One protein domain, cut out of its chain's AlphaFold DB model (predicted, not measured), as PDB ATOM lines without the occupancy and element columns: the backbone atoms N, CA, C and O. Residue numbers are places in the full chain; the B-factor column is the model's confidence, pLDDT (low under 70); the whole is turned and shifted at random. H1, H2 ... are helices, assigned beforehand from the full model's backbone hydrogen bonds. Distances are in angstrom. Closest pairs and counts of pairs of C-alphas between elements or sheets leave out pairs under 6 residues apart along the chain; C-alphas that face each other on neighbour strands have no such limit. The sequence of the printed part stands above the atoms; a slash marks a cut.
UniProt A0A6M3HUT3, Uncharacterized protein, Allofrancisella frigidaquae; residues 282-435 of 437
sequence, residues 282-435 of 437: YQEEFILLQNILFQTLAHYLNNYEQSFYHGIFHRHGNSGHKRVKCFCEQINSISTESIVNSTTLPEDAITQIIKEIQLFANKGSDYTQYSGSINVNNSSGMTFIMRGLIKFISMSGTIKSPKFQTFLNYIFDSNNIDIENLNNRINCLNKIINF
ATOM      1  N   TYR A 282     -26.589  40.169 -26.871       90.00
ATOM      2  CA  TYR A 282     -26.485  40.471 -25.451       90.00
ATOM      3  C   TYR A 282     -27.532  41.466 -24.940       90.00
ATOM      4  O   TYR A 282     -28.104  41.303 -23.863       90.00
ATOM      5  N   GLN A 283     -27.783  42.521 -25.712       90.38
ATOM      6  CA  GLN A 283     -28.837  43.494 -25.415       90.38
ATOM      7  C   GLN A 283     -30.210  42.845 -25.607       90.38
ATOM      8  O   GLN A 283     -31.124  43.042 -24.803       90.38
ATOM      9  N   GLU A 284     -30.324  42.031 -26.654       87.62
ATOM     10  CA  GLU A 284     -31.478  41.192 -26.945       87.62
ATOM     11  C   GLU A 284     -31.816  40.255 -25.769       87.62
ATOM     12  O   GLU A 284     -32.969  40.210 -25.330       87.62
ATOM     13  N   GLU A 285     -30.808  39.592 -25.189       90.25
ATOM     14  CA  GLU A 285     -30.941  38.743 -24.000       90.25
ATOM     15  C   GLU A 285     -31.547  39.488 -22.802       90.25
ATOM     16  O   GLU A 285     -32.503  39.009 -22.181       90.25
ATOM     17  N   PHE A 286     -31.020  40.672 -22.480       91.44
ATOM     18  CA  PHE A 286     -31.528  41.486 -21.376       91.44
ATOM     19  C   PHE A 286     -33.004  41.865 -21.586       91.44
ATOM     20  O   PHE A 286     -33.837  41.677 -20.692       91.44
ATOM     21  N   ILE A 287     -33.345  42.359 -22.782       87.81
ATOM     22  CA  ILE A 287     -34.717  42.755 -23.135       87.81
ATOM     23  C   ILE A 287     -35.658  41.552 -23.033       87.81
ATOM     24  O   ILE A 287     -36.784  41.672 -22.534       87.81
ATOM     25  N   LEU A 288     -35.207  40.378 -23.479       86.56
ATOM     26  CA  LEU A 288     -35.972  39.143 -23.388       86.56
ATOM     27  C   LEU A 288     -36.249  38.752 -21.934       86.56
ATOM     28  O   LEU A 288     -37.403  38.492 -21.580       86.56
ATOM     29  N   LEU A 289     -35.219  38.746 -21.088       90.69
ATOM     30  CA  LEU A 289     -35.338  38.408 -19.671       90.69
ATOM     31  C   LEU A 289     -36.338  39.326 -18.957       90.69
ATOM     32  O   LEU A 289     -37.257  38.844 -18.287       90.69
ATOM     33  N   GLN A 290     -36.201  40.640 -19.148       89.62
ATOM     34  CA  GLN A 290     -37.086  41.637 -18.545       89.62
ATOM     35  C   GLN A 290     -38.552  41.400 -18.949       89.62
ATOM     36  O   GLN A 290     -39.455  41.396 -18.106       89.62
ATOM     37  N   ASN A 291     -38.791  41.146 -20.239       84.81
ATOM     38  CA  ASN A 291     -40.129  40.904 -20.768       84.81
ATOM     39  C   ASN A 291     -40.739  39.596 -20.252       84.81
ATOM     40  O   ASN A 291     -41.906  39.594 -19.857       84.81
ATOM     41  N   ILE A 292     -39.977  38.497 -20.219       86.69
ATOM     42  CA  ILE A 292     -40.477  37.199 -19.745       86.69
ATOM     43  C   ILE A 292     -40.876  37.283 -18.274       86.69
ATOM     44  O   ILE A 292     -42.001  36.911 -17.937       86.69
ATOM     45  N   LEU A 293     -40.020  37.839 -17.411       90.00
ATOM     46  CA  LEU A 293     -40.328  37.985 -15.985       90.00
ATOM     47  C   LEU A 293     -41.626  38.775 -15.769       90.00
ATOM     48  O   LEU A 293     -42.505  38.341 -15.017       90.00
ATOM     49  N   PHE A 294     -41.794  39.893 -16.482       87.06
ATOM     50  CA  PHE A 294     -43.014  40.692 -16.401       87.06
ATOM     51  C   PHE A 294     -44.251  39.924 -16.891       87.06
ATOM     52  O   PHE A 294     -45.283  39.908 -16.212       87.06
ATOM     53  N   GLN A 295     -44.173  39.274 -18.057       82.00
ATOM     54  CA  GLN A 295     -45.300  38.534 -18.636       82.00
ATOM     55  C   GLN A 295     -45.722  37.362 -17.744       82.00
ATOM     56  O   GLN A 295     -46.924  37.142 -17.553       82.00
ATOM     57  N   THR A 296     -44.762  36.656 -17.142       85.38
ATOM     58  CA  THR A 296     -45.060  35.552 -16.233       85.38
ATOM     59  C   THR A 296     -45.763  36.054 -14.967       85.38
ATOM     60  O   THR A 296     -46.809  35.524 -14.585       85.38
ATOM     61  N   LEU A 297     -45.277  37.137 -14.353       88.19
ATOM     62  CA  LEU A 297     -45.879  37.705 -13.139       88.19
ATOM     63  C   LEU A 297     -47.220  38.404 -13.379       88.19
ATOM     64  O   LEU A 297     -48.068  38.448 -12.484       88.19
ATOM     65  N   ALA A 298     -47.468  38.901 -14.590       81.38
ATOM     66  CA  ALA A 298     -48.748  39.498 -14.941       81.38
ATOM     67  C   ALA A 298     -49.933  38.541 -14.720       81.38
ATOM     68  O   ALA A 298     -51.023  38.981 -14.350       81.38
ATOM     69  N   HIS A 299     -49.725  37.234 -14.906       77.81
ATOM     70  CA  HIS A 299     -50.743  36.221 -14.639       77.81
ATOM     71  C   HIS A 299     -51.077  36.113 -13.144       77.81
ATOM     72  O   HIS A 299     -52.251  36.121 -12.771       77.81
ATOM     73  N   TYR A 300     -50.057  36.103 -12.280       84.69
ATOM     74  CA  TYR A 300     -50.236  36.131 -10.827       84.69
ATOM     75  C   TYR A 300     -51.037  37.362 -10.378       84.69
ATOM     76  O   TYR A 300     -52.019  37.239  -9.641       84.69
ATOM     77  N   LEU A 301     -50.665  38.546 -10.876       85.56
ATOM     78  CA  LEU A 301     -51.355  39.797 -10.553       85.56
ATOM     79  C   LEU A 301     -52.823  39.767 -11.004       85.56
ATOM     80  O   LEU A 301     -53.707  40.168 -10.248       85.56
ATOM     81  N   ASN A 302     -53.089  39.238 -12.203       77.69
ATOM     82  CA  ASN A 302     -54.441  39.081 -12.734       77.69
ATOM     83  C   ASN A 302     -55.312  38.168 -11.875       77.69
ATOM     84  O   ASN A 302     -56.463  38.508 -11.611       77.69
ATOM     85  N   ASN A 303     -54.785  37.025 -11.440       77.44
ATOM     86  CA  ASN A 303     -55.548  36.076 -10.632       77.44
ATOM     87  C   ASN A 303     -55.966  36.692  -9.296       77.44
ATOM     88  O   ASN A 303     -57.127  36.583  -8.909       77.44
ATOM     89  N   TYR A 304     -55.058  37.417  -8.637       79.12
ATOM     90  CA  TYR A 304     -55.384  38.119  -7.398       79.12
ATOM     91  C   TYR A 304     -56.487  39.172  -7.595       79.12
ATOM     92  O   TYR A 304     -57.465  39.203  -6.847       79.12
ATOM     93  N   GLU A 305     -56.361  40.010  -8.629       77.00
ATOM     94  CA  GLU A 305     -57.364  41.033  -8.947       77.00
ATOM     95  C   GLU A 305     -58.734  40.420  -9.280       77.00
ATOM     96  O   GLU A 305     -59.765  41.002  -8.937       77.00
ATOM     97  N   GLN A 306     -58.762  39.240  -9.916       71.38
ATOM     98  CA  GLN A 306     -59.997  38.500 -10.185       71.38
ATOM     99  C   GLN A 306     -60.667  38.023  -8.899       71.38
ATOM    100  O   GLN A 306     -61.846  38.315  -8.701       71.38
ATOM    101  N   SER A 307     -59.937  37.334  -8.019       71.94
ATOM    102  CA  SER A 307     -60.474  36.870  -6.736       71.94
ATOM    103  C   SER A 307     -61.023  38.035  -5.912       71.94
ATOM    104  O   SER A 307     -62.147  37.961  -5.416       71.94
ATOM    105  N   PHE A 308     -60.286  39.149  -5.855       68.00
ATOM    106  CA  PHE A 308     -60.722  40.354  -5.153       68.00
ATOM    107  C   PHE A 308     -62.015  40.940  -5.739       68.00
ATOM    108  O   PHE A 308     -62.939  41.259  -4.995       68.00
ATOM    109  N   TYR A 309     -62.119  41.051  -7.070       60.00
ATOM    110  CA  TYR A 309     -63.325  41.564  -7.733       60.00
ATOM    111  C   TYR A 309     -64.559  40.683  -7.483       60.00
ATOM    112  O   TYR A 309     -65.670  41.195  -7.384       60.00
ATOM    113  N   HIS A 310     -64.371  39.369  -7.346       64.25
ATOM    114  CA  HIS A 310     -65.442  38.421  -7.036       64.25
ATOM    115  C   HIS A 310     -65.733  38.285  -5.527       64.25
ATOM    116  O   HIS A 310     -66.439  37.367  -5.124       64.25
ATOM    117  N   GLY A 311     -65.220  39.196  -4.690       60.66
ATOM    118  CA  GLY A 311     -65.497  39.228  -3.249       60.66
ATOM    119  C   GLY A 311     -64.741  38.174  -2.435       60.66
ATOM    120  O   GLY A 311     -65.035  37.980  -1.257       60.66
ATOM    121  N   ILE A 312     -63.754  37.500  -3.029       63.34
ATOM    122  CA  ILE A 312     -62.894  36.544  -2.332       63.34
ATOM    123  C   ILE A 312     -61.720  37.321  -1.724       63.34
ATOM    124  O   ILE A 312     -60.707  37.600  -2.372       63.34
ATOM    125  N   PHE A 313     -61.866  37.698  -0.454       59.34
ATOM    126  CA  PHE A 313     -60.871  38.482   0.277       59.34
ATOM    127  C   PHE A 313     -59.866  37.585   1.006       59.34
ATOM    128  O   PHE A 313     -60.057  37.204   2.160       59.34
ATOM    129  N   HIS A 314     -58.729  37.298   0.376       59.56
ATOM    130  CA  HIS A 314     -57.604  36.688   1.085       59.56
ATOM    131  C   HIS A 314     -56.794  37.776   1.811       59.56
ATOM    132  O   HIS A 314     -55.987  38.464   1.181       59.56
ATOM    133  N   ARG A 315     -56.971  37.927   3.138       51.66
ATOM    134  CA  ARG A 315     -56.217  38.898   3.973       51.66
ATOM    135  C   ARG A 315     -54.695  38.812   3.755       51.66
ATOM    136  O   ARG A 315     -54.034  39.840   3.662       51.66
ATOM    137  N   HIS A 316     -54.156  37.603   3.584       54.62
ATOM    138  CA  HIS A 316     -52.725  37.367   3.336       54.62
ATOM    139  C   HIS A 316     -52.295  37.554   1.867       54.62
ATOM    140  O   HIS A 316     -51.110  37.722   1.591       54.62
ATOM    141  N   GLY A 317     -53.237  37.582   0.916       66.56
ATOM    142  CA  GLY A 317     -52.936  37.721  -0.513       66.56
ATOM    143  C   GLY A 317     -52.555  39.144  -0.937       66.56
ATOM    144  O   GLY A 317     -51.783  39.308  -1.876       66.56
ATOM    145  N   ASN A 318     -53.033  40.176  -0.226       81.06
ATOM    146  CA  ASN A 318     -52.763  41.582  -0.574       81.06
ATOM    147  C   ASN A 318     -51.277  41.942  -0.439       81.06
ATOM    148  O   ASN A 318     -50.720  42.628  -1.289       81.06
ATOM    149  N   SER A 319     -50.623  41.452   0.619       86.38
ATOM    150  CA  SER A 319     -49.191  41.686   0.837       86.38
ATOM    151  C   SER A 319     -48.348  41.053  -0.276       86.38
ATOM    152  O   SER A 319     -47.508  41.727  -0.866       86.38
ATOM    153  N   GLY A 320     -48.635  39.795  -0.640       87.75
ATOM    154  CA  GLY A 320     -47.971  39.114  -1.757       87.75
ATOM    155  C   GLY A 320     -48.203  39.807  -3.104       87.75
ATOM    156  O   GLY A 320     -47.256  40.000  -3.861       87.75
ATOM    157  N   HIS A 321     -49.431  40.263  -3.365       88.19
ATOM    158  CA  HIS A 321     -49.760  41.043  -4.559       88.19
ATOM    159  C   HIS A 321     -48.952  42.344  -4.644       88.19
ATOM    160  O   HIS A 321     -48.312  42.598  -5.663       88.19
ATOM    161  N   LYS A 322     -48.928  43.142  -3.568       90.50
ATOM    162  CA  LYS A 322     -48.141  44.384  -3.505       90.50
ATOM    163  C   LYS A 322     -46.643  44.125  -3.654       90.50
ATOM    164  O   LYS A 322     -45.980  44.864  -4.371       90.50
ATOM    165  N   ARG A 323     -46.133  43.052  -3.044       92.25
ATOM    166  CA  ARG A 323     -44.730  42.632  -3.160       92.25
ATOM    167  C   ARG A 323     -44.352  42.312  -4.607       92.25
ATOM    168  O   ARG A 323     -43.337  42.794  -5.088       92.25
ATOM    169  N   VAL A 324     -45.174  41.534  -5.317       92.81
ATOM    170  CA  VAL A 324     -44.936  41.236  -6.742       92.81
ATOM    171  C   VAL A 324     -45.066  42.487  -7.603       92.81
ATOM    172  O   VAL A 324     -44.301  42.650  -8.549       92.81
ATOM    173  N   LYS A 325     -45.993  43.394  -7.275       91.75
ATOM    174  CA  LYS A 325     -46.094  44.674  -7.979       91.75
ATOM    175  C   LYS A 325     -44.804  45.493  -7.838       91.75
ATOM    176  O   LYS A 325     -44.292  45.946  -8.854       91.75
ATOM    177  N   CYS A 326     -44.262  45.593  -6.623       94.06
ATOM    178  CA  CYS A 326     -42.979  46.242  -6.352       94.06
ATOM    179  C   CYS A 326     -41.833  45.598  -7.143       94.06
ATOM    180  O   CYS A 326     -41.089  46.309  -7.805       94.06
ATOM    181  N   PHE A 327     -41.759  44.264  -7.205       95.56
ATOM    182  CA  PHE A 327     -40.771  43.581  -8.047       95.56
ATOM    183  C   PHE A 327     -40.892  43.954  -9.526       95.56
ATOM    184  O   PHE A 327     -39.898  44.281 -10.168       95.56
ATOM    185  N   CYS A 328     -42.108  43.968 -10.079       92.62
ATOM    186  CA  CYS A 328     -42.315  44.425 -11.452       92.62
ATOM    187  C   CYS A 328     -41.893  45.892 -11.644       92.62
ATOM    188  O   CYS A 328     -41.377  46.231 -12.705       92.62
ATOM    189  N   GLU A 329     -42.121  46.761 -10.657       91.75
ATOM    190  CA  GLU A 329     -41.689  48.164 -10.685       91.75
ATOM    191  C   GLU A 329     -40.156  48.279 -10.674       91.75
ATOM    192  O   GLU A 329     -39.619  49.023 -11.494       91.75
ATOM    193  N   GLN A 330     -39.455  47.487  -9.855       94.06
ATOM    194  CA  GLN A 330     -37.989  47.469  -9.803       94.06
ATOM    195  C   GLN A 330     -37.356  46.896 -11.075       94.06
ATOM    196  O   GLN A 330     -36.460  47.498 -11.652       94.06
ATOM    197  N   ILE A 331     -37.873  45.790 -11.612       92.44
ATOM    198  CA  ILE A 331     -37.390  45.257 -12.896       92.44
ATOM    199  C   ILE A 331     -37.615  46.257 -14.039       92.44
ATOM    200  O   ILE A 331     -36.788  46.367 -14.943       92.44
ATOM    201  N   ASN A 332     -38.723  47.005 -14.005       87.19
ATOM    202  CA  ASN A 332     -39.032  48.030 -15.000       87.19
ATOM    203  C   ASN A 332     -38.228  49.327 -14.838       87.19
ATOM    204  O   ASN A 332     -38.229  50.123 -15.776       87.19
ATOM    205  N   SER A 333     -37.598  49.568 -13.684       90.00
ATOM    206  CA  SER A 333     -36.774  50.760 -13.453       90.00
ATOM    207  C   SER A 333     -35.374  50.624 -14.064       90.00
ATOM    208  O   SER A 333     -34.740  51.634 -14.370       90.00
ATOM    209  N   ILE A 334     -34.924  49.389 -14.321       91.44
ATOM    210  CA  ILE A 334     -33.690  49.108 -15.058       91.44
ATOM    211  C   ILE A 334     -33.874  49.564 -16.512       91.44
ATOM    212  O   ILE A 334     -34.695  49.020 -17.257       91.44
ATOM    213  N   SER A 335     -33.124  50.599 -16.896       88.38
ATOM    214  CA  SER A 335     -33.316  51.325 -18.153       88.38
ATOM    215  C   SER A 335     -32.945  50.483 -19.373       88.38
ATOM    216  O   SER A 335     -31.775  50.219 -19.627       88.38
ATOM    217  N   THR A 336     -33.937  50.127 -20.190       88.19
ATOM    218  CA  THR A 336     -33.695  49.516 -21.507       88.19
ATOM    219  C   THR A 336     -32.907  50.451 -22.424       88.19
ATOM    220  O   THR A 336     -32.032  50.004 -23.160       88.19
ATOM    221  N   GLU A 337     -33.164  51.758 -22.343       89.19
ATOM    222  CA  GLU A 337     -32.499  52.755 -23.184       89.19
ATOM    223  C   GLU A 337     -31.002  52.855 -22.900       89.19
ATOM    224  O   GLU A 337     -30.220  53.043 -23.828       89.19
ATOM    225  N   SER A 338     -30.567  52.722 -21.642       89.31
ATOM    226  CA  SER A 338     -29.131  52.773 -21.343       89.31
ATOM    227  C   SER A 338     -28.389  51.557 -21.904       89.31
ATOM    228  O   SER A 338     -27.240  51.672 -22.325       89.31
ATOM    229  N   ILE A 339     -29.066  50.411 -21.983       89.88
ATOM    230  CA  ILE A 339     -28.534  49.181 -22.574       89.88
ATOM    231  C   ILE A 339     -28.469  49.282 -24.094       89.88
ATOM    232  O   ILE A 339     -27.429  48.991 -24.682       89.88
ATOM    233  N   VAL A 340     -29.544  49.744 -24.735       88.06
ATOM    234  CA  VAL A 340     -29.592  49.946 -26.193       88.06
ATOM    235  C   VAL A 340     -28.547  50.970 -26.640       88.06
ATOM    236  O   VAL A 340     -27.802  50.715 -27.583       88.06
ATOM    237  N   ASN A 341     -28.413  52.081 -25.912       88.75
ATOM    238  CA  ASN A 341     -27.428  53.126 -26.203       88.75
ATOM    239  C   ASN A 341     -26.009  52.794 -25.703       88.75
ATOM    240  O   ASN A 341     -25.120  53.636 -25.793       88.75
ATOM    241  N   SER A 342     -25.784  51.584 -25.176       86.19
ATOM    242  CA  SER A 342     -24.485  51.105 -24.675       86.19
ATOM    243  C   SER A 342     -23.850  51.980 -23.583       86.19
ATOM    244  O   SER A 342     -22.638  51.952 -23.384       86.19
ATOM    245  N   THR A 343     -24.652  52.752 -22.844       89.50
ATOM    246  CA  THR A 343     -24.192  53.519 -21.673       89.50
ATOM    247  C   THR A 343     -24.180  52.677 -20.398       89.50
ATOM    248  O   THR A 343     -23.575  53.056 -19.399       89.50
ATOM    249  N   THR A 344     -24.836  51.519 -20.414       90.38
ATOM    250  CA  THR A 344     -24.746  50.483 -19.384       90.38
ATOM    251  C   THR A 344     -24.445  49.152 -20.062       90.38
ATOM    252  O   THR A 344     -25.008  48.854 -21.115       90.38
ATOM    253  N   LEU A 345     -23.562  48.345 -19.474       92.69
ATOM    254  CA  LEU A 345     -23.275  47.016 -20.006       92.69
ATOM    255  C   LEU A 345     -24.461  46.071 -19.735       92.69
ATOM    256  O   LEU A 345     -24.968  46.052 -18.609       92.69
ATOM    257  N   PRO A 346     -24.881  45.242 -20.711       92.88
ATOM    258  CA  PRO A 346     -25.919  44.226 -20.508       92.88
ATOM    259  C   PRO A 346     -25.673  43.338 -19.280       92.88
ATOM    260  O   PRO A 346     -26.591  43.096 -18.501       92.88
ATOM    261  N   GLU A 347     -24.420  42.929 -19.050       94.25
ATOM    262  CA  GLU A 347     -24.021  42.108 -17.899       94.25
ATOM    263  C   GLU A 347     -24.325  42.786 -16.551       94.25
ATOM    264  O   GLU A 347     -24.781  42.133 -15.609       94.25
ATOM    265  N   ASP A 348     -24.128  44.104 -16.451       94.69
ATOM    266  CA  ASP A 348     -24.399  44.860 -15.226       94.69
ATOM    267  C   ASP A 348     -25.903  44.954 -14.956       94.69
ATOM    268  O   ASP A 348     -26.343  44.784 -13.817       94.69
ATOM    269  N   ALA A 349     -26.712  45.162 -15.996       94.69
ATOM    270  CA  ALA A 349     -28.167  45.196 -15.867       94.69
ATOM    271  C   ALA A 349     -28.765  43.817 -15.560       94.69
ATOM    272  O   ALA A 349     -29.658  43.705 -14.721       94.69
ATOM    273  N   ILE A 350     -28.241  42.748 -16.160       95.62
ATOM    274  CA  ILE A 350     -28.636  41.379 -15.804       95.62
ATOM    275  C   ILE A 350     -28.223  41.064 -14.358       95.62
ATOM    276  O   ILE A 350     -29.014  40.511 -13.596       95.62
ATOM    277  N   THR A 351     -27.037  41.504 -13.927       96.06
ATOM    278  CA  THR A 351     -26.601  41.406 -12.523       96.06
ATOM    279  C   THR A 351     -27.571  42.132 -11.581       96.06
ATOM    280  O   THR A 351     -27.876  41.620 -10.503       96.06
ATOM    281  N   GLN A 352     -28.097  43.299 -11.971       96.06
ATOM    282  CA  GLN A 352     -29.138  44.000 -11.208       96.06
ATOM    283  C   GLN A 352     -30.440  43.189 -11.128       96.06
ATOM    284  O   GLN A 352     -31.000  43.077 -10.041       96.06
ATOM    285  N   ILE A 353     -30.880  42.552 -12.221       97.00
ATOM    286  CA  ILE A 353     -32.046  41.649 -12.201       97.00
ATOM    287  C   ILE A 353     -31.824  40.484 -11.227       97.00
ATOM    288  O   ILE A 353     -32.721  40.158 -10.449       97.00
ATOM    289  N   ILE A 354     -30.635  39.870 -11.228       97.19
ATOM    290  CA  ILE A 354     -30.316  38.782 -10.292       97.19
ATOM    291  C   ILE A 354     -30.414  39.281  -8.845       97.19
ATOM    292  O   ILE A 354     -31.097  38.657  -8.032       97.19
ATOM    293  N   LYS A 355     -29.800  40.432  -8.534       96.69
ATOM    294  CA  LYS A 355     -29.897  41.063  -7.206       96.69
ATOM    295  C   LYS A 355     -31.346  41.293  -6.799       96.69
ATOM    296  O   LYS A 355     -31.714  40.991  -5.669       96.69
ATOM    297  N   GLU A 356     -32.175  41.774  -7.717       97.56
ATOM    298  CA  GLU A 356     -33.584  42.046  -7.452       97.56
ATOM    299  C   GLU A 356     -34.366  40.765  -7.113       97.56
ATOM    300  O   GLU A 356     -35.147  40.732  -6.160       97.56
ATOM    301  N   ILE A 357     -34.094  39.664  -7.825       97.69
ATOM    302  CA  ILE A 357     -34.660  38.338  -7.523       97.69
ATOM    303  C   ILE A 357     -34.232  37.870  -6.124       97.69
ATOM    304  O   ILE A 357     -35.057  37.354  -5.366       97.69
ATOM    305  N   GLN A 358     -32.965  38.073  -5.753       96.62
ATOM    306  CA  GLN A 358     -32.461  37.716  -4.425       96.62
ATOM    307  C   GLN A 358     -33.076  38.575  -3.319       96.62
ATOM    308  O   GLN A 358     -33.458  38.044  -2.275       96.62
ATOM    309  N   LEU A 359     -33.212  39.886  -3.534       96.31
ATOM    310  CA  LEU A 359     -33.857  40.799  -2.589       96.31
ATOM    311  C   LEU A 359     -35.320  40.415  -2.370       96.31
ATOM    312  O   LEU A 359     -35.765  40.359  -1.222       96.31
ATOM    313  N   PHE A 360     -36.043  40.067  -3.438       96.56
ATOM    314  CA  PHE A 360     -37.400  39.542  -3.332       96.56
ATOM    315  C   PHE A 360     -37.435  38.254  -2.498       96.56
ATOM    316  O   PHE A 360     -38.215  38.160  -1.549       96.56
ATOM    317  N   ALA A 361     -36.571  37.284  -2.814       95.19
ATOM    318  CA  ALA A 361     -36.498  35.980  -2.150       95.19
ATOM    319  C   ALA A 361     -36.104  36.065  -0.664       95.19
ATOM    320  O   ALA A 361     -36.609  35.296   0.150       95.19
ATOM    321  N   ASN A 362     -35.251  37.024  -0.306       93.31
ATOM    322  CA  ASN A 362     -34.823  37.282   1.070       93.31
ATOM    323  C   ASN A 362     -35.722  38.264   1.821       93.31
ATOM    324  O   ASN A 362     -35.504  38.514   3.006       93.31
ATOM    325  N   LYS A 363     -36.721  38.845   1.145       91.75
ATOM    326  CA  LYS A 363     -37.516  39.958   1.674       91.75
ATOM    327  C   LYS A 363     -36.616  41.115   2.174       91.75
ATOM    328  O   LYS A 363     -36.894  41.733   3.201       91.75
ATOM    329  N   GLY A 364     -35.526  41.383   1.459       89.19
ATOM    330  CA  GLY A 364     -34.573  42.451   1.768       89.19
ATOM    331  C   GLY A 364     -35.019  43.818   1.241       89.19
ATOM    332  O   GLY A 364     -35.907  43.902   0.397       89.19
ATOM    333  N   SER A 365     -34.381  44.892   1.720       91.88
ATOM    334  CA  SER A 365     -34.584  46.265   1.222       91.88
ATOM    335  C   SER A 365     -36.074  46.672   1.176       91.88
ATOM    336  O   SER A 365     -36.789  46.491   2.171       91.88
ATOM    337  N   ASP A 366     -36.566  47.156   0.031       90.75
ATOM    338  CA  ASP A 366     -37.957  47.565  -0.212       90.75
ATOM    339  C   ASP A 366     -38.997  46.478   0.081       90.75
ATOM    340  O   ASP A 366     -40.175  46.780   0.269       90.75
ATOM    341  N   TYR A 367     -38.605  45.204   0.164       94.44
ATOM    342  CA  TYR A 367     -39.537  44.115   0.439       94.44
ATOM    343  C   TYR A 367     -39.840  43.912   1.925       94.44
ATOM    344  O   TYR A 367     -40.833  43.249   2.264       94.44
ATOM    345  N   THR A 368     -39.032  44.494   2.816       92.19
ATOM    346  CA  THR A 368     -39.172  44.366   4.278       92.19
ATOM    347  C   THR A 368     -40.541  44.844   4.776       92.19
ATOM    348  O   THR A 368     -41.124  44.224   5.674       92.19
ATOM    349  N   GLN A 369     -41.108  45.857   4.113       92.19
ATOM    350  CA  GLN A 369     -42.410  46.457   4.423       92.19
ATOM    351  C   GLN A 369     -43.612  45.515   4.213       92.19
ATOM    352  O   GLN A 369     -44.691  45.745   4.763       92.19
ATOM    353  N   TYR A 370     -43.468  44.444   3.425       91.12
ATOM    354  CA  TYR A 370     -44.577  43.540   3.105       91.12
ATOM    355  C   TYR A 370     -44.666  42.383   4.106       91.12
ATOM    356  O   TYR A 370     -43.756  41.561   4.207       91.12
ATOM    357  N   SER A 371     -45.785  42.249   4.816       86.06
ATOM    358  CA  SER A 371     -46.018  41.168   5.789       86.06
ATOM    359  C   SER A 371     -45.999  39.755   5.172       86.06
ATOM    360  O   SER A 371     -46.219  39.587   3.971       86.06
ATOM    361  N   GLY A 372     -45.754  38.736   6.007       83.00
ATOM    362  CA  GLY A 372     -45.708  37.318   5.615       83.00
ATOM    363  C   GLY A 372     -44.345  36.852   5.086       83.00
ATOM    364  O   GLY A 372     -43.571  37.650   4.550       83.00
ATOM    365  N   SER A 373     -44.059  35.556   5.239       84.94
ATOM    366  CA  SER A 373     -42.862  34.904   4.693       84.94
ATOM    367  C   SER A 373     -42.921  34.784   3.164       84.94
ATOM    368  O   SER A 373     -43.950  35.050   2.530       84.94
ATOM    369  N   ILE A 374     -41.794  34.433   2.543       89.06
ATOM    370  CA  ILE A 374     -41.761  34.061   1.126       89.06
ATOM    371  C   ILE A 374     -42.305  32.639   1.005       89.06
ATOM    372  O   ILE A 374     -41.846  31.723   1.677       89.06
ATOM    373  N   ASN A 375     -43.330  32.481   0.173       85.75
ATOM    374  CA  ASN A 375     -43.973  31.203  -0.098       85.75
ATOM    375  C   ASN A 375     -43.596  30.742  -1.511       85.75
ATOM    376  O   ASN A 375     -43.437  31.563  -2.416       85.75
ATOM    377  N   VAL A 376     -43.519  29.432  -1.709       89.19
ATOM    378  CA  VAL A 376     -43.236  28.749  -2.974       89.19
ATOM    379  C   VAL A 376     -44.343  27.765  -3.368       89.19
ATOM    380  O   VAL A 376     -44.101  26.777  -4.043       89.19
ATOM    381  N   ASN A 377     -45.590  28.002  -2.960       88.50
ATOM    382  CA  ASN A 377     -46.747  27.280  -3.499       88.50
ATOM    383  C   ASN A 377     -46.922  27.557  -5.005       88.50
ATOM    384  O   ASN A 377     -46.461  28.584  -5.506       88.50
ATOM    385  N   ASN A 378     -47.663  26.704  -5.723       84.56
ATOM    386  CA  ASN A 378     -47.886  26.813  -7.181       84.56
ATOM    387  C   ASN A 378     -48.407  28.190  -7.633       84.56
ATOM    388  O   ASN A 378     -48.229  28.587  -8.785       84.56
ATOM    389  N   SER A 379     -49.089  28.899  -6.733       83.69
ATOM    390  CA  SER A 379     -49.701  30.202  -6.964       83.69
ATOM    391  C   SER A 379     -48.929  31.372  -6.347       83.69
ATOM    392  O   SER A 379     -49.471  32.470  -6.303       83.69
ATOM    393  N   SER A 380     -47.703  31.185  -5.847       88.62
ATOM    394  CA  SER A 380     -46.928  32.263  -5.219       88.62
ATOM    395  C   SER A 380     -46.142  33.098  -6.232       88.62
ATOM    396  O   SER A 380     -45.711  32.597  -7.268       88.62
ATOM    397  N   GLY A 381     -45.883  34.368  -5.901       91.44
ATOM    398  CA  GLY A 381     -45.060  35.248  -6.735       91.44
ATOM    399  C   GLY A 381     -43.675  34.670  -7.041       91.44
ATOM    400  O   GLY A 381     -43.239  34.711  -8.185       91.44
ATOM    401  N   MET A 382     -43.028  34.046  -6.048       94.25
ATOM    402  CA  MET A 382     -41.716  33.417  -6.222       94.25
ATOM    403  C   MET A 382     -41.754  32.268  -7.239       94.25
ATOM    404  O   MET A 382     -40.882  32.175  -8.098       94.25
ATOM    405  N   THR A 383     -42.794  31.432  -7.199       92.38
ATOM    406  CA  THR A 383     -42.982  30.358  -8.183       92.38
ATOM    407  C   THR A 383     -43.176  30.919  -9.590       92.38
ATOM    408  O   THR A 383     -42.639  30.370 -10.547       92.38
ATOM    409  N   PHE A 384     -43.889  32.040  -9.742       91.69
ATOM    410  CA  PHE A 384     -44.001  32.713 -11.039       91.69
ATOM    411  C   PHE A 384     -42.666  33.319 -11.507       91.69
ATOM    412  O   PHE A 384     -42.379  33.248 -12.697       91.69
ATOM    413  N   ILE A 385     -41.809  33.828 -10.612       94.69
ATOM    414  CA  ILE A 385     -40.437  34.231 -10.979       94.69
ATOM    415  C   ILE A 385     -39.651  33.018 -11.501       94.69
ATOM    416  O   ILE A 385     -39.088  33.084 -12.590       94.69
ATOM    417  N   MET A 386     -39.671  31.887 -10.785       93.88
ATOM    418  CA  MET A 386     -38.981  30.655 -11.205       93.88
ATOM    419  C   MET A 386     -39.496  30.131 -12.555       93.88
ATOM    420  O   MET A 386     -38.694  29.800 -13.426       93.88
ATOM    421  N   ARG A 387     -40.822  30.130 -12.769       90.25
ATOM    422  CA  ARG A 387     -41.437  29.808 -14.071       90.25
ATOM    423  C   ARG A 387     -40.935  30.735 -15.174       90.25
ATOM    424  O   ARG A 387     -40.689  30.266 -16.278       90.25
ATOM    425  N   GLY A 388     -40.767  32.023 -14.880       90.44
ATOM    426  CA  GLY A 388     -40.209  32.996 -15.817       90.44
ATOM    427  C   GLY A 388     -38.769  32.663 -16.208       90.44
ATOM    428  O   GLY A 388     -38.444  32.671 -17.388       90.44
ATOM    429  N   LEU A 389     -37.922  32.288 -15.247       92.69
ATOM    430  CA  LEU A 389     -36.533  31.899 -15.523       92.69
ATOM    431  C   LEU A 389     -36.435  30.611 -16.358       92.69
ATOM    432  O   LEU A 389     -35.692  30.573 -17.334       92.69
ATOM    433  N   ILE A 390     -37.227  29.583 -16.038       89.50
ATOM    434  CA  ILE A 390     -37.300  28.352 -16.848       89.50
ATOM    435  C   ILE A 390     -37.817  28.660 -18.251       89.50
ATOM    436  O   ILE A 390     -37.287  28.163 -19.245       89.50
ATOM    437  N   LYS A 391     -38.830  29.527 -18.350       86.19
ATOM    438  CA  LYS A 391     -39.358  29.956 -19.642       86.19
ATOM    439  C   LYS A 391     -38.295  30.681 -20.460       86.19
ATOM    440  O   LYS A 391     -38.171  30.403 -21.648       86.19
ATOM    441  N   PHE A 392     -37.506  31.543 -19.827       88.75
ATOM    442  CA  PHE A 392     -36.373  32.202 -20.460       88.75
ATOM    443  C   PHE A 392     -35.354  31.187 -20.993       88.75
ATOM    444  O   PHE A 392     -35.040  31.256 -22.177       88.75
ATOM    445  N   ILE A 393     -34.935  30.196 -20.193       87.50
ATOM    446  CA  ILE A 393     -34.008  29.133 -20.633       87.50
ATOM    447  C   ILE A 393     -34.541  28.416 -21.881       87.50
ATOM    448  O   ILE A 393     -33.809  28.213 -22.844       87.50
ATOM    449  N   SER A 394     -35.835  28.076 -21.897       83.31
ATOM    450  CA  SER A 394     -36.447  27.393 -23.047       83.31
ATOM    451  C   SER A 394     -36.493  28.236 -24.327       83.31
ATOM    452  O   SER A 394     -36.719  27.693 -25.404       83.31
ATOM    453  N   MET A 395     -36.329  29.559 -24.214       80.44
ATOM    454  CA  MET A 395     -36.498  30.503 -25.316       80.44
ATOM    455  C   MET A 395     -35.198  31.145 -25.794       80.44
ATOM    456  O   MET A 395     -35.111  31.487 -26.968       80.44
ATOM    457  N   SER A 396     -34.219  31.356 -24.913       77.56
ATOM    458  CA  SER A 396     -32.970  32.047 -25.253       77.56
ATOM    459  C   SER A 396     -32.025  31.188 -26.097       77.56
ATOM    460  O   SER A 396     -31.159  31.724 -26.786       77.56
ATOM    461  N   GLY A 397     -32.184  29.860 -26.068       76.00
ATOM    462  CA  GLY A 397     -31.271  28.922 -26.716       76.00
ATOM    463  C   GLY A 397     -29.916  28.907 -26.007       76.00
ATOM    464  O   GLY A 397     -29.678  28.065 -25.147       76.00
ATOM    465  N   THR A 398     -29.035  29.851 -26.346       84.75
ATOM    466  CA  THR A 398     -27.725  30.035 -25.702       84.75
ATOM    467  C   THR A 398     -27.723  31.304 -24.862       84.75
ATOM    468  O   THR A 398     -27.887  32.398 -25.398       84.75
ATOM    469  N   ILE A 399     -27.481  31.160 -23.558       90.38
ATOM    470  CA  ILE A 399     -27.374  32.293 -22.635       90.38
ATOM    471  C   ILE A 399     -26.019  32.959 -22.855       90.38
ATOM    472  O   ILE A 399     -24.971  32.314 -22.792       90.38
ATOM    473  N   LYS A 400     -26.046  34.252 -23.142       92.12
ATOM    474  CA  LYS A 400     -24.868  35.055 -23.442       92.12
ATOM    475  C   LYS A 400     -24.184  35.506 -22.160       92.12
ATOM    476  O   LYS A 400     -22.963  35.619 -22.151       92.12
ATOM    477  N   SER A 401     -24.926  35.772 -21.081       93.75
ATOM    478  CA  SER A 401     -24.378  36.331 -19.833       93.75
ATOM    479  C   SER A 401     -23.715  35.247 -18.984       93.75
ATOM    480  O   SER A 401     -24.419  34.355 -18.505       93.75
ATOM    481  N   PRO A 402     -22.387  35.296 -18.738       93.81
ATOM    482  CA  PRO A 402     -21.699  34.311 -17.917       93.81
ATOM    483  C   PRO A 402     -22.227  34.286 -16.489       93.81
ATOM    484  O   PRO A 402     -22.451  33.200 -15.944       93.81
ATOM    485  N   LYS A 403     -22.468  35.455 -15.873       93.50
ATOM    486  CA  LYS A 403     -23.034  35.504 -14.518       93.50
ATOM    487  C   LYS A 403     -24.436  34.928 -14.493       93.50
ATOM    488  O   LYS A 403     -24.763  34.179 -13.574       93.50
ATOM    489  N   PHE A 404     -25.255  35.219 -15.501       94.88
ATOM    490  CA  PHE A 404     -26.613  34.698 -15.536       94.88
ATOM    491  C   PHE A 404     -26.670  33.205 -15.831       94.88
ATOM    492  O   PHE A 404     -27.408  32.487 -15.165       94.88
ATOM    493  N   GLN A 405     -25.842  32.710 -16.750       94.38
ATOM    494  CA  GLN A 405     -25.682  31.280 -16.999       94.38
ATOM    495  C   GLN A 405     -25.245  30.556 -15.720       94.38
ATOM    496  O   GLN A 405     -25.812  29.520 -15.375       94.38
ATOM    497  N   THR A 406     -24.285  31.121 -14.980       94.62
ATOM    498  CA  THR A 406     -23.826  30.579 -13.692       94.62
ATOM    499  C   THR A 406     -24.954  30.566 -12.660       94.62
ATOM    500  O   THR A 406     -25.184  29.549 -12.007       94.62
ATOM    501  N   PHE A 407     -25.702  31.665 -12.548       95.38
ATOM    502  CA  PHE A 407     -26.865  31.783 -11.669       95.38
ATOM    503  C   PHE A 407     -27.948  30.746 -11.991       95.38
ATOM    504  O   PHE A 407     -28.412  30.031 -11.101       95.38
ATOM    505  N   LEU A 408     -28.322  30.621 -13.263       93.50
ATOM    506  CA  LEU A 408     -29.347  29.688 -13.719       93.50
ATOM    507  C   LEU A 408     -28.925  28.232 -13.503       93.50
ATOM    508  O   LEU A 408     -29.721  27.462 -12.970       93.50
ATOM    509  N   ASN A 409     -27.676  27.879 -13.817       91.50
ATOM    510  CA  ASN A 409     -27.137  26.534 -13.584       91.50
ATOM    511  C   ASN A 409     -27.082  26.176 -12.095       91.50
ATOM    512  O   ASN A 409     -27.308  25.028 -11.722       91.50
ATOM    513  N   TYR A 410     -26.792  27.154 -11.233       92.19
ATOM    514  CA  TYR A 410     -26.779  26.939  -9.790       92.19
ATOM    515  C   TYR A 410     -28.179  26.615  -9.255       92.19
ATOM    516  O   TYR A 410     -28.345  25.697  -8.444       92.19
ATOM    517  N   ILE A 411     -29.197  27.343  -9.724       91.62
ATOM    518  CA  ILE A 411     -30.586  27.188  -9.276       91.62
ATOM    519  C   ILE A 411     -31.211  25.916  -9.853       91.62
ATOM    520  O   ILE A 411     -31.690  25.073  -9.090       91.62
ATOM    521  N   PHE A 412     -31.170  25.771 -11.178       88.00
ATOM    522  CA  PHE A 412     -31.842  24.724 -11.947       88.00
ATOM    523  C   PHE A 412     -30.842  23.666 -12.426       88.00
ATOM    524  O   PHE A 412     -30.556  23.550 -13.615       88.00
ATOM    525  N   ASP A 413     -30.305  22.878 -11.494       74.88
ATOM    526  CA  ASP A 413     -29.577  21.663 -11.874       74.88
ATOM    527  C   ASP A 413     -30.531  20.628 -12.508       74.88
ATOM    528  O   ASP A 413     -31.758  20.749 -12.430       74.88
ATOM    529  N   SER A 414     -29.974  19.582 -13.127       61.31
ATOM    530  CA  SER A 414     -30.738  18.529 -13.816       61.31
ATOM    531  C   SER A 414     -31.809  17.850 -12.948       61.31
ATOM    532  O   SER A 414     -32.720  17.232 -13.489       61.31
ATOM    533  N   ASN A 415     -31.733  17.982 -11.618       55.91
ATOM    534  CA  ASN A 415     -32.673  17.389 -10.669       55.91
ATOM    535  C   ASN A 415     -33.809  18.346 -10.250       55.91
ATOM    536  O   ASN A 415     -34.776  17.900  -9.637       55.91
ATOM    537  N   ASN A 416     -33.717  19.647 -10.562       58.53
ATOM    538  CA  ASN A 416     -34.624  20.694 -10.062       58.53
ATOM    539  C   ASN A 416     -35.317  21.526 -11.163       58.53
ATOM    540  O   ASN A 416     -35.963  22.527 -10.850       58.53
ATOM    541  N   ILE A 417     -35.220  21.136 -12.440       67.19
ATOM    542  CA  ILE A 417     -35.924  21.829 -13.540       67.19
ATOM    543  C   ILE A 417     -37.451  21.714 -13.399       67.19
ATOM    544  O   ILE A 417     -38.172  22.645 -13.759       67.19
ATOM    545  N   ASP A 418     -37.958  20.615 -12.829       75.69
ATOM    546  CA  ASP A 418     -39.389  20.486 -12.548       75.69
ATOM    547  C   ASP A 418     -39.772  21.224 -11.257       75.69
ATOM    548  O   ASP A 418     -39.705  20.694 -10.142       75.69
ATOM    549  N   ILE A 419     -40.201  22.472 -11.423       81.56
ATOM    550  CA  ILE A 419     -40.710  23.315 -10.342       81.56
ATOM    551  C   ILE A 419     -42.192  23.073 -10.030       81.56
ATOM    552  O   ILE A 419     -42.772  23.855  -9.277       81.56
ATOM    553  N   GLU A 420     -42.837  22.031 -10.561       83.69
ATOM    554  CA  GLU A 420     -44.179  21.635 -10.114       83.69
ATOM    555  C   GLU A 420     -44.130  20.864  -8.782       83.69
ATOM    556  O   GLU A 420     -45.081  20.930  -7.991       83.69
ATOM    557  N   ASN A 421     -42.980  20.272  -8.441       87.19
ATOM    558  CA  ASN A 421     -42.715  19.691  -7.127       87.19
ATOM    559  C   ASN A 421     -42.383  20.768  -6.069       87.19
ATOM    560  O   ASN A 421     -41.524  21.629  -6.269       87.19
ATOM    561  N   LEU A 422     -43.032  20.708  -4.898       88.12
ATOM    562  CA  LEU A 422     -42.814  21.668  -3.807       88.12
ATOM    563  C   LEU A 422     -41.384  21.642  -3.250       88.12
ATOM    564  O   LEU A 422     -40.825  22.708  -3.001       88.12
ATOM    565  N   ASN A 423     -40.789  20.461  -3.079       88.69
ATOM    566  CA  ASN A 423     -39.432  20.327  -2.547       88.69
ATOM    567  C   ASN A 423     -38.414  20.960  -3.497       88.69
ATOM    568  O   ASN A 423     -37.532  21.691  -3.049       88.69
ATOM    569  N   ASN A 424     -38.598  20.776  -4.806       90.06
ATOM    570  CA  ASN A 424     -37.754  21.412  -5.817       90.06
ATOM    571  C   ASN A 424     -37.853  22.937  -5.737       90.06
ATOM    572  O   ASN A 424     -36.832  23.622  -5.766       90.06
ATOM    573  N   ARG A 425     -39.055  23.493  -5.540       92.50
ATOM    574  CA  ARG A 425     -39.213  24.946  -5.360       92.50
ATOM    575  C   ARG A 425     -38.574  25.465  -4.072       92.50
ATOM    576  O   ARG A 425     -37.982  26.541  -4.093       92.50
ATOM    577  N   ILE A 426     -38.664  24.725  -2.965       92.88
ATOM    578  CA  ILE A 426     -37.982  25.079  -1.707       92.88
ATOM    579  C   ILE A 426     -36.461  25.079  -1.914       92.88
ATOM    580  O   ILE A 426     -35.790  26.040  -1.542       92.88
ATOM    581  N   ASN A 427     -35.924  24.050  -2.572       91.69
ATOM    582  CA  ASN A 427     -34.501  23.960  -2.896       91.69
ATOM    583  C   ASN A 427     -34.052  25.112  -3.803       91.69
ATOM    584  O   ASN A 427     -33.045  25.758  -3.516       91.69
ATOM    585  N   CYS A 428     -34.821  25.422  -4.852       93.25
ATOM    586  CA  CYS A 428     -34.553  26.555  -5.736       93.25
ATOM    587  C   CYS A 428     -34.556  27.884  -4.971       93.25
ATOM    588  O   CYS A 428     -33.667  28.704  -5.178       93.25
ATOM    589  N   LEU A 429     -35.512  28.098  -4.059       94.44
ATOM    590  CA  LEU A 429     -35.548  29.296  -3.217       94.44
ATOM    591  C   LEU A 429     -34.282  29.405  -2.360       94.44
ATOM    592  O   LEU A 429     -33.634  30.448  -2.364       94.44
ATOM    593  N   ASN A 430     -33.900  28.327  -1.674       93.31
ATOM    594  CA  ASN A 430     -32.690  28.308  -0.853       93.31
ATOM    595  C   ASN A 430     -31.434  28.587  -1.689       93.31
ATOM    596  O   ASN A 430     -30.544  29.307  -1.244       93.31
ATOM    597  N   LYS A 431     -31.360  28.065  -2.914       94.50
ATOM    598  CA  LYS A 431     -30.264  28.363  -3.842       94.50
ATOM    599  C   LYS A 431     -30.260  29.835  -4.258       94.50
ATOM    600  O   LYS A 431     -29.226  30.477  -4.147       94.50
ATOM    601  N   ILE A 432     -31.401  30.408  -4.639       95.06
ATOM    602  CA  ILE A 432     -31.503  31.842  -4.970       95.06
ATOM    603  C   ILE A 432     -30.979  32.707  -3.817       95.06
ATOM    604  O   ILE A 432     -30.155  33.594  -4.031       95.06
ATOM    605  N   ILE A 433     -31.418  32.408  -2.594       94.25
ATOM    606  CA  ILE A 433     -31.020  33.126  -1.380       94.25
ATOM    607  C   ILE A 433     -29.505  33.060  -1.146       94.25
ATOM    608  O   ILE A 433     -28.904  34.067  -0.781       94.25
ATOM    609  N   ASN A 434     -28.896  31.894  -1.371       94.25
ATOM    610  CA  ASN A 434     -27.491  31.631  -1.053       94.25
ATOM    611  C   ASN A 434     -26.518  31.859  -2.223       94.25
ATOM    612  O   ASN A 434     -25.317  31.637  -2.065       94.25
ATOM    613  N   PHE A 435     -27.005  32.262  -3.400       94.38
ATOM    614  CA  PHE A 435     -26.146  32.527  -4.551       94.38
ATOM    615  C   PHE A 435     -25.225  33.729  -4.288       94.38
ATOM    616  O   PHE A 435     -25.672  34.783  -3.832       94.38
TER     617      PHE A 435
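This is residues 282 to 435 of the 437 residues of an uncharacterized protein of Allofrancisella frigidaquae (UniProt A0A6M3HUT3). Four helices, H1, H2, H4 and H5, form an up-and-down bundle, each running against the one before it, and the hairpin of H6 and H7 packs on H4. Short H3 lies in the turn between H2 and H4. The printed part has 154 residues with seven named helices, H1 to H7, and no named strand: all helix. It is compact, with a radius of gyration of the C-alphas of 15.4 A and spans of 47 by 36 by 27 A.

H1, residues 282 to 309, touches H5, residues 381 to 396, opposite ways at a steep tilt of 36 degrees, only just past shallow; their closest C-alphas, of Leu 293 and Gly 388, are 5.0 A apart. H1 and H2, residues 317 to 333, are a hairpin at a shallow tilt of 24 degrees, closest at C-alphas 294 and 328, 6.2 A. H4, residues 346 to 362, touches H2 at C-alphas 353 and 331, 6.5 A, and touches H1 with residues 346 to 350 alone, closest at C-alphas 346 and 283, 5.8 A. H3, residues 336 to 340, only just touches H1, with 3 pairs of C-alphas within 8 A, closest at 339 and 283, 6.4 A. H6, residues 402 to 411, touches H4 at C-alphas 404 and 350, 7.0 A. H7, residues 422 to 434, touches H4 at C-alphas 433 and 358, 5.7 A. Both H6 and H7 are apart from H1. Every O i to N i+4 pair is within hydrogen-bond range in H2 to H7, and 22 of 24 in H1.

H1 spans 40.9 A from C-alpha 282 at (-26.485, 40.471, -25.451). H2 spans 24.5 A, H4 24.4 A, H5 22.3 A and H7 18.5 A, ending at C-alpha 434 (-27.491, 31.631, -1.053).

The C-alphas of Gly 311 and Ser 342 are the farthest apart, 47.8 A. The printed part has no cut, and the link from H4 to H5, residues 363 to 380, is long. Residues 308 to 317 and 414 to 417 have pLDDT under 70.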